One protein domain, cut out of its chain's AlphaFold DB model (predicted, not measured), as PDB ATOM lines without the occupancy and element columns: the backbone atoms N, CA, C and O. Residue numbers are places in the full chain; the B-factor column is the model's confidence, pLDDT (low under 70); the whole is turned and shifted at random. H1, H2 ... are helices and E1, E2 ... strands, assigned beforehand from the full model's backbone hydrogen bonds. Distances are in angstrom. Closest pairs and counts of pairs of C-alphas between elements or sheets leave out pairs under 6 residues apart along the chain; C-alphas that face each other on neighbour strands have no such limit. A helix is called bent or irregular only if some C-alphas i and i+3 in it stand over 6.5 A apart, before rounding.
ATOM      1  N   ASN A 150    -107.035 -45.409-213.882       96.94
ATOM      2  CA  ASN A 150    -105.970 -44.966-212.994       96.94
ATOM      3  C   ASN A 150    -104.835 -45.989-212.982       96.94
ATOM      4  O   ASN A 150    -105.050 -47.202-213.024       96.94
ATOM      5  N   CYS A 151    -103.613 -45.493-212.869       97.00
ATOM      6  CA  CYS A 151    -102.427 -46.333-212.839       97.00
ATOM      7  C   CYS A 151    -101.403 -45.781-211.851       97.00
ATOM      8  O   CYS A 151    -101.373 -44.582-211.575       97.00
ATOM      9  N   ALA A 152    -100.550 -46.661-211.332       95.62
ATOM     10  CA  ALA A 152     -99.387 -46.294-210.537       95.62
ATOM     11  C   ALA A 152     -98.357 -47.442-210.541       95.62
ATOM     12  O   ALA A 152     -98.768 -48.606-210.592       95.62
ATOM     13  N   PRO A 153     -97.051 -47.146-210.402       95.94
ATOM     14  CA  PRO A 153     -96.441 -45.807-210.416       95.94
ATOM     15  C   PRO A 153     -96.394 -45.173-211.821       95.94
ATOM     16  O   PRO A 153     -96.558 -45.876-212.819       95.94
ATOM     17  N   LEU A 154     -96.152 -43.855-211.890       96.25
ATOM     18  CA  LEU A 154     -95.857 -43.143-213.146       96.25
ATOM     19  C   LEU A 154     -94.732 -43.865-213.910       96.25
ATOM     20  O   LEU A 154     -93.844 -44.448-213.288       96.25
ATOM     21  N   ASP A 155     -94.805 -43.851-215.241       95.19
ATOM     22  CA  ASP A 155     -93.877 -44.521-216.164       95.19
ATOM     23  C   ASP A 155     -93.914 -46.061-216.129       95.19
ATOM     24  O   ASP A 155     -93.117 -46.728-216.793       95.19
ATOM     25  N   SER A 156     -94.875 -46.659-215.415       96.50
ATOM     26  CA  SER A 156     -95.149 -48.099-215.530       96.50
ATOM     27  C   SER A 156     -95.692 -48.462-216.905       96.50
ATOM     28  O   SER A 156     -96.346 -47.656-217.566       96.50
ATOM     29  N   THR A 157     -95.498 -49.718-217.303       96.81
ATOM     30  CA  THR A 157     -96.072 -50.273-218.529       96.81
ATOM     31  C   THR A 157     -96.909 -51.506-218.238       96.81
ATOM     32  O   THR A 157     -96.643 -52.263-217.304       96.81
ATOM     33  N   ALA A 158     -97.943 -51.702-219.045       95.69
ATOM     34  CA  ALA A 158     -98.791 -52.883-219.011       95.69
ATOM     35  C   ALA A 158     -99.343 -53.161-220.413       95.69
ATOM     36  O   ALA A 158     -99.261 -52.317-221.304       95.69
ATOM     37  N   ALA A 159     -99.885 -54.356-220.624       96.31
ATOM     38  CA  ALA A 159    -100.552 -54.703-221.874       96.31
ATOM     39  C   ALA A 159    -102.063 -54.485-221.740       96.31
ATOM     40  O   ALA A 159    -102.656 -54.872-220.732       96.31
ATOM     41  N   THR A 160    -102.687 -53.891-222.756       95.38
ATOM     42  CA  THR A 160    -104.144 -53.911-222.926       95.38
ATOM     43  C   THR A 160    -104.623 -55.328-223.254       95.38
ATOM     44  O   THR A 160    -103.822 -56.214-223.560       95.38
ATOM     45  N   GLU A 161    -105.938 -55.557-223.253       92.19
ATOM     46  CA  GLU A 161    -106.517 -56.858-223.628       92.19
ATOM     47  C   GLU A 161    -106.140 -57.269-225.064       92.19
ATOM     48  O   GLU A 161    -105.924 -58.442-225.355       92.19
ATOM     49  N   SER A 162    -105.965 -56.284-225.950       91.56
ATOM     50  CA  SER A 162    -105.491 -56.467-227.324       91.56
ATOM     51  C   SER A 162    -103.974 -56.681-227.452       91.56
ATOM     52  O   SER A 162    -103.473 -56.812-228.568       91.56
ATOM     53  N   GLY A 163    -103.229 -56.706-226.343       93.69
ATOM     54  CA  GLY A 163    -101.774 -56.875-226.325       93.69
ATOM     55  C   GLY A 163    -100.978 -55.610-226.660       93.69
ATOM     56  O   GLY A 163     -99.762 -55.683-226.828       93.69
ATOM     57  N   VAL A 164    -101.631 -54.447-226.758       96.38
ATOM     58  CA  VAL A 164    -100.962 -53.164-227.012       96.38
ATOM     59  C   VAL A 164    -100.334 -52.661-225.715       96.38
ATOM     60  O   VAL A 164    -100.946 -52.731-224.653       96.38
ATOM     61  N   THR A 165     -99.108 -52.142-225.776       96.44
ATOM     62  CA  THR A 165     -98.467 -51.541-224.602       96.44
ATOM     63  C   THR A 165     -99.137 -50.217-224.242       96.44
ATOM     64  O   THR A 165     -99.166 -49.290-225.049       96.44
ATOM     65  N   ALA A 166     -99.633 -50.130-223.013       97.69
ATOM     66  CA  ALA A 166    -100.066 -48.905-222.366       97.69
ATOM     67  C   ALA A 166     -98.998 -48.434-221.370       97.69
ATOM     68  O   ALA A 166     -98.293 -49.236-220.752       97.69
ATOM     69  N   TYR A 167     -98.922 -47.123-221.204       98.00
ATOM     70  CA  TYR A 167     -97.996 -46.416-220.335       98.00
ATOM     71  C   TYR A 167     -98.787 -45.675-219.271       98.00
ATOM     72  O   TYR A 167     -99.839 -45.097-219.555       98.00
ATOM     73  N   CYS A 168     -98.290 -45.712-218.043       98.06
ATOM     74  CA  CYS A 168     -98.854 -44.939-216.961       98.06
ATOM     75  C   CYS A 168     -98.360 -43.500-217.075       98.06
ATOM     76  O   CYS A 168     -97.224 -43.199-216.709       98.06
ATOM     77  N   SER A 169     -99.213 -42.636-217.613       98.12
ATOM     78  CA  SER A 169     -98.866 -41.287-218.054       98.12
ATOM     79  C   SER A 169     -99.604 -40.235-217.228       98.12
ATOM     80  O   SER A 169    -100.702 -40.469-216.720       98.12
ATOM     81  N   SER A 170     -98.992 -39.064-217.081       97.19
ATOM     82  CA  SER A 170     -99.533 -37.933-216.318       97.19
ATOM     83  C   SER A 170    -100.655 -37.213-217.067       97.19
ATOM     84  O   SER A 170    -100.603 -37.053-218.285       97.19
ATOM     85  N   VAL A 171    -101.687 -36.782-216.342       94.88
ATOM     86  CA  VAL A 171    -102.798 -36.001-216.900       94.88
ATOM     87  C   VAL A 171    -102.478 -34.498-216.796       94.88
ATOM     88  O   VAL A 171    -102.250 -34.025-215.675       94.88
ATOM     89  N   PRO A 172    -102.512 -33.730-217.906       93.12
ATOM     90  CA  PRO A 172    -102.165 -32.309-217.930       93.12
ATOM     91  C   PRO A 172    -102.906 -31.484-216.881       93.12
ATOM     92  O   PRO A 172    -104.118 -31.616-216.700       93.12
ATOM     93  N   GLY A 173    -102.183 -30.587-216.211       87.75
ATOM     94  CA  GLY A 173    -102.772 -29.668-215.230       87.75
ATOM     95  C   GLY A 173    -103.327 -30.350-213.973       87.75
ATOM     96  O   GLY A 173    -104.003 -29.696-213.180       87.75
ATOM     97  N   SER A 174    -103.037 -31.638-213.774       86.50
ATOM     98  CA  SER A 174    -103.432 -32.413-212.600       86.50
ATOM     99  C   SER A 174    -102.242 -33.195-212.025       86.50
ATOM    100  O   SER A 174    -101.181 -33.273-212.636       86.50
ATOM    101  N   GLY A 175    -102.416 -33.783-210.840       87.12
ATOM    102  CA  GLY A 175    -101.464 -34.745-210.264       87.12
ATOM    103  C   GLY A 175    -101.841 -36.210-210.510       87.12
ATOM    104  O   GLY A 175    -101.272 -37.087-209.866       87.12
ATOM    105  N   ALA A 176    -102.838 -36.474-211.359       93.75
ATOM    106  CA  ALA A 176    -103.351 -37.815-211.617       93.75
ATOM    107  C   ALA A 176    -102.584 -38.511-212.750       93.75
ATOM    108  O   ALA A 176    -102.012 -37.867-213.634       93.75
ATOM    109  N   THR A 177    -102.613 -39.841-212.737       97.31
ATOM    110  CA  THR A 177    -101.988 -40.699-213.746       97.31
ATOM    111  C   THR A 177    -102.980 -41.723-214.269       97.31
ATOM    112  O   THR A 177    -103.705 -42.349-213.492       97.31
ATOM    113  N   ILE A 178    -102.992 -41.906-215.587       97.44
ATOM    114  CA  ILE A 178    -103.874 -42.852-216.271       97.44
ATOM    115  C   ILE A 178    -103.101 -43.709-217.271       97.44
ATOM    116  O   ILE A 178    -102.069 -43.298-217.804       97.44
ATOM    117  N   TRP A 179    -103.623 -44.896-217.559       98.19
ATOM    118  CA  TRP A 179    -103.142 -45.708-218.670       98.19
ATOM    119  C   TRP A 179    -103.426 -45.008-220.002       98.19
ATOM    120  O   TRP A 179    -104.559 -44.619-220.286       98.19
ATOM    121  N   SER A 180    -102.396 -44.869-220.829       97.50
ATOM    122  CA  SER A 180    -102.436 -44.196-222.128       97.50
ATOM    123  C   SER A 180    -101.532 -44.917-223.125       97.50
ATOM    124  O   SER A 180    -100.499 -45.467-222.761       97.50
ATOM    125  N   LEU A 181    -101.880 -44.889-224.407       96.88
ATOM    126  CA  LEU A 181    -101.005 -45.331-225.495       96.88
ATOM    127  C   LEU A 181     -99.866 -44.334-225.767       96.88
ATOM    128  O   LEU A 181     -98.856 -44.694-226.368       96.88
ATOM    129  N   ALA A 182    -100.010 -43.087-225.308       95.94
ATOM    130  CA  ALA A 182     -98.964 -42.070-225.328       95.94
ATOM    131  C   ALA A 182     -98.133 -42.097-224.035       95.94
ATOM    132  O   ALA A 182     -98.696 -42.127-222.938       95.94
ATOM    133  N   GLN A 183     -96.808 -42.037-224.182       96.12
ATOM    134  CA  GLN A 183     -95.833 -41.952-223.087       96.12
ATOM    135  C   GLN A 183     -95.709 -40.525-222.537       96.12
ATOM    136  O   GLN A 183     -95.721 -39.566-223.307       96.12
ATOM    137  N   GLY A 184     -95.502 -40.399-221.222       94.75
ATOM    138  CA  GLY A 184     -95.205 -39.127-220.557       94.75
ATOM    139  C   GLY A 184     -96.455 -38.377-220.101       94.75
ATOM    140  O   GLY A 184     -97.114 -38.792-219.150       94.75
ATOM    141  N   GLU A 185     -96.763 -37.245-220.733       96.19
ATOM    142  CA  GLU A 185     -97.993 -36.485-220.479       96.19
ATOM    143  C   GLU A 185     -99.051 -36.839-221.532       96.19
ATOM    144  O   GLU A 185     -98.766 -36.899-222.731       96.19
ATOM    145  N   VAL A 186    -100.275 -37.118-221.086       95.56
ATOM    146  CA  VAL A 186    -101.381 -37.503-221.966       95.56
ATOM    147  C   VAL A 186    -101.838 -36.283-222.771       95.56
ATOM    148  O   VAL A 186    -102.170 -35.261-222.173       95.56
ATOM    149  N   PRO A 187    -101.914 -36.359-224.111       93.19
ATOM    150  CA  PRO A 187    -102.391 -35.241-224.914       93.19
ATOM    151  C   PRO A 187    -103.849 -34.907-224.577       93.19
ATOM    152  O   PRO A 187    -104.682 -35.801-224.410       93.19
ATOM    153  N   SER A 188    -104.159 -33.610-224.500       89.56
ATOM    154  CA  SER A 188    -105.526 -33.143-224.272       89.56
ATOM    155  C   SER A 188    -106.441 -33.578-225.416       89.56
ATOM    156  O   SER A 188    -106.144 -33.248-226.568       89.56
ATOM    157  N   PRO A 189    -107.553 -34.272-225.126       85.12
ATOM    158  CA  PRO A 189    -108.385 -34.822-226.174       85.12
ATOM    159  C   PRO A 189    -109.108 -33.719-226.941       85.12
ATOM    160  O   PRO A 189    -109.723 -32.820-226.362       85.12
ATOM    161  N   THR A 190    -109.062 -33.806-228.267       79.50
ATOM    162  CA  THR A 190    -109.697 -32.825-229.163       79.50
ATOM    163  C   THR A 190    -111.188 -33.080-229.380       79.50
ATOM    164  O   THR A 190    -111.918 -32.208-229.856       79.50
ATOM    165  N   SER A 191    -111.661 -34.279-229.039       68.06
ATOM    166  CA  SER A 191    -113.041 -34.686-229.281       68.06
ATOM    167  C   SER A 191    -113.989 -34.049-228.269       68.06
ATOM    168  O   SER A 191    -113.967 -34.377-227.087       68.06
ATOM    169  N   THR A 192    -114.891 -33.188-228.743       66.69
ATOM    170  CA  THR A 192    -116.113 -32.869-227.995       66.69
ATOM    171  C   THR A 192    -117.129 -33.958-228.311       66.69
ATOM    172  O   THR A 192    -117.571 -34.063-229.458       66.69
ATOM    173  N   PRO A 193    -117.491 -34.812-227.350       60.38
ATOM    174  CA  PRO A 193    -118.341 -35.939-227.658       60.38
ATOM    175  C   PRO A 193    -119.775 -35.405-227.867       60.38
ATOM    176  O   PRO A 193    -120.210 -34.522-227.117       60.38
ATOM    177  N   PRO A 194    -120.529 -35.895-228.870       58.38
ATOM    178  CA  PRO A 194    -121.878 -35.405-229.144       58.38
ATOM    179  C   PRO A 194    -122.732 -35.549-227.887       58.38
ATOM    180  O   PRO A 194    -122.681 -36.584-227.221       58.38
ATOM    181  N   GLN A 195    -123.456 -34.494-227.510       59.44
ATOM    182  CA  GLN A 195    -124.368 -34.570-226.376       59.44
ATOM    183  C   GLN A 195    -125.528 -35.481-226.771       59.44
ATOM    184  O   GLN A 195    -126.377 -35.093-227.570       59.44
ATOM    185  N   ASP A 196    -125.529 -36.709-226.258       64.00
ATOM    186  CA  ASP A 196    -126.715 -37.552-226.301       64.00
ATOM    187  C   ASP A 196    -127.653 -37.054-225.191       64.00
ATOM    188  O   ASP A 196    -127.273 -37.106-224.022       64.00
ATOM    189  N   PRO A 197    -128.852 -36.538-225.515       64.00
ATOM    190  CA  PRO A 197    -129.788 -36.032-224.510       64.00
ATOM    191  C   PRO A 197    -130.311 -37.129-223.567       64.00
ATOM    192  O   PRO A 197    -130.943 -36.816-222.561       64.00
ATOM    193  N   THR A 198    -130.074 -38.400-223.895       70.00
ATOM    194  CA  THR A 198    -130.430 -39.565-223.077       70.00
ATOM    195  C   THR A 198    -129.325 -39.927-222.082       70.00
ATOM    196  O   THR A 198    -129.567 -40.697-221.155       70.00
ATOM    197  N   GLU A 199    -128.109 -39.409-222.271       67.88
ATOM    198  CA  GLU A 199    -126.946 -39.748-221.460       67.88
ATOM    199  C   GLU A 199    -126.644 -38.641-220.447       67.88
ATOM    200  O   GLU A 199    -126.559 -37.463-220.794       67.88
ATOM    201  N   GLU A 200    -126.465 -39.023-219.180       72.19
ATOM    202  CA  GLU A 200    -126.103 -38.076-218.127       72.19
ATOM    203  C   GLU A 200    -124.790 -37.355-218.497       72.19
ATOM    204  O   GLU A 200    -123.821 -38.014-218.912       72.19
ATOM    205  N   PRO A 201    -124.744 -36.009-218.416       71.81
ATOM    206  CA  PRO A 201    -123.541 -35.254-218.736       71.81
ATOM    207  C   PRO A 201    -122.364 -35.731-217.886       71.81
ATOM    208  O   PRO A 201    -122.482 -35.889-216.673       71.81
ATOM    209  N   LEU A 202    -121.215 -35.947-218.535       73.31
ATOM    210  CA  LEU A 202    -120.013 -36.345-217.814       73.31
ATOM    211  C   LEU A 202    -119.568 -35.214-216.877       73.31
ATOM    212  O   LEU A 202    -119.434 -34.075-217.344       73.31
ATOM    213  N   PRO A 203    -119.272 -35.508-215.602       77.75
ATOM    214  CA  PRO A 203    -118.596 -34.552-214.744       77.75
ATOM    215  C   PRO A 203    -117.204 -34.249-215.311       77.75
ATOM    216  O   PRO A 203    -116.554 -35.107-215.909       77.75
ATOM    217  N   THR A 204    -116.738 -33.013-215.124       74.81
ATOM    218  CA  THR A 204    -115.486 -32.513-215.717       74.81
ATOM    219  C   THR A 204    -114.274 -33.379-215.364       74.81
ATOM    220  O   THR A 204    -113.386 -33.546-216.194       74.81
ATOM    221  N   GLU A 205    -114.263 -33.976-214.171       78.38
ATOM    222  CA  GLU A 205    -113.168 -34.830-213.696       78.38
ATOM    223  C   GLU A 205    -113.110 -36.192-214.410       78.38
ATOM    224  O   GLU A 205    -112.024 -36.696-214.681       78.38
ATOM    225  N   GLU A 206    -114.254 -36.772-214.790       85.19
ATOM    226  CA  GLU A 206    -114.303 -38.020-215.572       85.19
ATOM    227  C   GLU A 206    -114.188 -37.762-217.083       85.19
ATOM    228  O   GLU A 206    -113.920 -38.685-217.854       85.19
ATOM    229  N   ALA A 207    -114.396 -36.515-217.525       89.12
ATOM    230  CA  ALA A 207    -114.416 -36.162-218.941       89.12
ATOM    231  C   ALA A 207    -113.080 -36.448-219.620       89.12
ATOM    232  O   ALA A 207    -113.064 -37.048-220.694       89.12
ATOM    233  N   PHE A 208    -111.968 -36.065-218.991       92.62
ATOM    234  CA  PHE A 208    -110.649 -36.240-219.587       92.62
ATOM    235  C   PHE A 208    -110.311 -37.727-219.817       92.62
ATOM    236  O   PHE A 208    -110.098 -38.090-220.975       92.62
ATOM    237  N   PRO A 209    -110.349 -38.620-218.805       94.88
ATOM    238  CA  PRO A 209    -109.985 -40.022-219.016       94.88
ATOM    239  C   PRO A 209    -110.881 -40.757-220.020       94.88
ATOM    240  O   PRO A 209    -110.391 -41.543-220.833       94.88
ATOM    241  N   VAL A 210    -112.190 -40.477-220.012       94.44
ATOM    242  CA  VAL A 210    -113.133 -41.092-220.958       94.44
ATOM    243  C   VAL A 210    -112.860 -40.629-222.386       94.44
ATOM    244  O   VAL A 210    -112.874 -41.445-223.307       94.44
ATOM    245  N   LEU A 211    -112.567 -39.344-222.587       93.38
ATOM    246  CA  LEU A 211    -112.236 -38.817-223.907       93.38
ATOM    247  C   LEU A 211    -110.899 -39.334-224.436       93.38
ATOM    248  O   LEU A 211    -110.823 -39.689-225.612       93.38
ATOM    249  N   THR A 212    -109.888 -39.461-223.575       95.19
ATOM    250  CA  THR A 212    -108.622 -40.119-223.922       95.19
ATOM    251  C   THR A 212    -108.859 -41.557-224.381       95.19
ATOM    252  O   THR A 212    -108.335 -41.961-225.418       95.19
ATOM    253  N   CYS A 213    -109.679 -42.323-223.655       95.94
ATOM    254  CA  CYS A 213    -110.035 -43.685-224.049       95.94
ATOM    255  C   CYS A 213    -110.703 -43.723-225.427       95.94
ATOM    256  O   CYS A 213    -110.273 -44.493-226.286       95.94
ATOM    257  N   MET A 214    -111.698 -42.868-225.679       95.06
ATOM    258  CA  MET A 214    -112.393 -42.831-226.970       95.06
ATOM    259  C   MET A 214    -111.441 -42.520-228.128       95.06
ATOM    260  O   MET A 214    -111.490 -43.179-229.163       95.06
ATOM    261  N   GLU A 215    -110.563 -41.532-227.958       94.50
ATOM    262  CA  GLU A 215    -109.641 -41.090-229.008       94.50
ATOM    263  C   GLU A 215    -108.564 -42.138-229.318       94.50
ATOM    264  O   GLU A 215    -108.226 -42.351-230.480       94.50
ATOM    265  N   GLN A 216    -108.055 -42.828-228.296       95.38
ATOM    266  CA  GLN A 216    -106.972 -43.799-228.458       95.38
ATOM    267  C   GLN A 216    -107.449 -45.205-228.837       95.38
ATOM    268  O   GLN A 216    -106.701 -45.955-229.462       95.38
ATOM    269  N   THR A 217    -108.673 -45.583-228.458       95.00
ATOM    270  CA  THR A 217    -109.199 -46.944-228.678       95.00
ATOM    271  C   THR A 217    -110.301 -47.010-229.734       95.00
ATOM    272  O   THR A 217    -110.587 -48.091-230.245       95.00
ATOM    273  N   GLY A 218    -110.939 -45.882-230.062       93.31
ATOM    274  CA  GLY A 218    -112.112 -45.834-230.938       93.31
ATOM    275  C   GLY A 218    -113.404 -46.363-230.304       93.31
ATOM    276  O   GLY A 218    -114.412 -46.473-231.001       93.31
ATOM    277  N   GLN A 219    -113.398 -46.698-229.009       93.69
ATOM    278  CA  GLN A 219    -114.591 -47.143-228.288       93.69
ATOM    279  C   GLN A 219    -115.611 -46.013-228.090       93.69
ATOM    280  O   GLN A 219    -115.304 -44.819-228.174       93.69
ATOM    281  N   THR A 220    -116.856 -46.384-227.790       92.12
ATOM    282  CA  THR A 220    -117.895 -45.411-227.439       92.12
ATOM    283  C   THR A 220    -117.676 -44.835-226.037       92.12
ATOM    284  O   THR A 220    -117.117 -45.480-225.153       92.12
ATOM    285  N   ARG A 221    -118.206 -43.629-225.787       90.12
ATOM    286  CA  ARG A 221    -118.179 -42.978-224.461       90.12
ATOM    287  C   ARG A 221    -118.676 -43.900-223.343       90.12
ATOM    288  O   ARG A 221    -118.077 -43.953-222.272       90.12
ATOM    289  N   ARG A 222    -119.772 -44.622-223.598       90.50
ATOM    290  CA  ARG A 222    -120.397 -45.534-222.635       90.50
ATOM    291  C   ARG A 222    -119.501 -46.730-222.309       90.50
ATOM    292  O   ARG A 222    -119.424 -47.093-221.141       90.50
ATOM    293  N   GLU A 223    -118.855 -47.321-223.314       93.12
ATOM    294  CA  GLU A 223    -117.907 -48.433-223.131       93.12
ATOM    295  C   GLU A 223    -116.697 -47.968-222.325       93.12
ATOM    296  O   GLU A 223    -116.463 -48.496-221.242       93.12
ATOM    297  N   CYS A 224    -116.048 -46.880-222.751       94.31
ATOM    298  CA  CYS A 224    -114.921 -46.293-222.028       94.31
ATOM    299  C   CYS A 224    -115.267 -45.977-220.569       94.31
ATOM    300  O   CYS A 224    -114.528 -46.345-219.661       94.31
ATOM    301  N   ARG A 225    -116.409 -45.329-220.305       92.50
ATOM    302  CA  ARG A 225    -116.816 -45.003-218.931       92.50
ATOM    303  C   ARG A 225    -117.068 -46.257-218.094       92.50
ATOM    304  O   ARG A 225    -116.716 -46.260-216.921       92.50
ATOM    305  N   ARG A 226    -117.669 -47.308-218.661       93.75
ATOM    306  CA  ARG A 226    -117.873 -48.579-217.950       93.75
ATOM    307  C   ARG A 226    -116.533 -49.229-217.616       93.75
ATOM    308  O   ARG A 226    -116.267 -49.490-216.450       93.75
ATOM    309  N   ASP A 227    -115.685 -49.422-218.618       95.38
ATOM    310  CA  ASP A 227    -114.443 -50.178-218.474       95.38
ATOM    311  C   ASP A 227    -113.446 -49.451-217.550       95.38
ATOM    312  O   ASP A 227    -112.797 -50.082-216.714       95.38
ATOM    313  N   ILE A 228    -113.380 -48.113-217.616       95.62
ATOM    314  CA  ILE A 228    -112.577 -47.289-216.697       95.62
ATOM    315  C   ILE A 228    -113.065 -47.440-215.254       95.62
ATOM    316  O   ILE A 228    -112.254 -47.578-214.339       95.62
ATOM    317  N   ARG A 229    -114.383 -47.420-215.023       94.19
ATOM    318  CA  ARG A 229    -114.952 -47.573-213.676       94.19
ATOM    319  C   ARG A 229    -114.685 -48.958-213.113       94.19
ATOM    320  O   ARG A 229    -114.221 -49.054-211.979       94.19
ATOM    321  N   ASP A 230    -114.915 -49.991-213.915       94.69
ATOM    322  CA  ASP A 230    -114.673 -51.379-213.533       94.69
ATOM    323  C   ASP A 230    -113.188 -51.593-213.194       94.69
ATOM    324  O   ASP A 230    -112.865 -52.147-212.142       94.69
ATOM    325  N   SER A 231    -112.275 -51.065-214.018       94.62
ATOM    326  CA  SER A 231    -110.827 -51.117-213.771       94.62
ATOM    327  C   SER A 231    -110.411 -50.348-212.511       94.62
ATOM    328  O   SER A 231    -109.563 -50.815-211.752       94.62
ATOM    329  N   ASN A 232    -111.055 -49.212-212.236       94.75
ATOM    330  CA  ASN A 232    -110.831 -48.413-211.032       94.75
ATOM    331  C   ASN A 232    -111.526 -48.979-209.775       94.75
ATOM    332  O   ASN A 232    -111.434 -48.368-208.708       94.75
ATOM    333  N   GLY A 233    -112.248 -50.102-209.877       93.69
ATOM    334  CA  GLY A 233    -113.007 -50.687-208.768       93.69
ATOM    335  C   GLY A 233    -114.197 -49.836-208.308       93.69
ATOM    336  O   GLY A 233    -114.627 -49.937-207.157       93.69
TER     337      GLY A 233
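What this domain is: This is residues 150 to 233 of the 238 residues of an uncharacterized protein of Mycobacterium sp. ITM-2017-0098 (UniProt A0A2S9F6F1). H1 lies in the middle, between edge strand E3 of a small three-stranded sheet and H2, which stands about perpendicular to it. A long loop, residues 181 to 203, leaves the sheet, swings far out to Pro 197 and returns to H1. The printed part has 84 residues, with three named strands and then two named helices; the sheet's order is E1 E2 E3, antiparallel, and the class is mixed, with under half of the residues in named elements. The whole is compact, with a radius of gyration of the C-alphas of 12.5 A and spans of 38 by 29 by 24 A.

How they stand to each other: E1, residues 157 to 159, and E2, residues 165 to 170, form a hairpin, with N 158 and O 166 3.0 A apart. E2 and E3, residues 177 to 180, form another, with N 167 and O 180 2.8 A apart. The three strands are a meander, each the antiparallel neighbour of the one before. Pairing is staggered: E2 pairs with E1 over residues 165 to 167 and with E3 over 167 to 170. H1, residues 204 to 217, only grazes the sheet with residues 209 to 217; the closest C-alphas of E3 and H1, Ile 178 and Pro 209, are 7.3 A apart. H1 touches H2, residues 221 to 231, with residues 210 to 214 alone; their closest C-alphas, Val 210 and Cys 224, are 5.6 A apart, and their lines are about perpendicular at 77 degrees. H2 is apart from E1, E2 and E3. In H2 every O i to N i+4 pair is within hydrogen-bond range; in H1, 8 of 10 are.

Where its parts are: E1 begins at C-alpha 157 (-96.072, -50.273, -218.529). E2 measures 16.0 A. H1, 20.4 A long, is only just irregular: C-alphas 205 and 208 are 6.6 A apart. H2, 15.3 A long, ends at C-alpha 231 (-110.827, -51.117, -213.771).

The domain as a whole: The two C-alphas farthest apart, those of Asp 155 and Pro 197, are 37.8 A apart. The printed part has no cut. The link from E3 to H1 is long, at 23 residues. Residues 191 to 197 and residue 199 have pLDDT under 70.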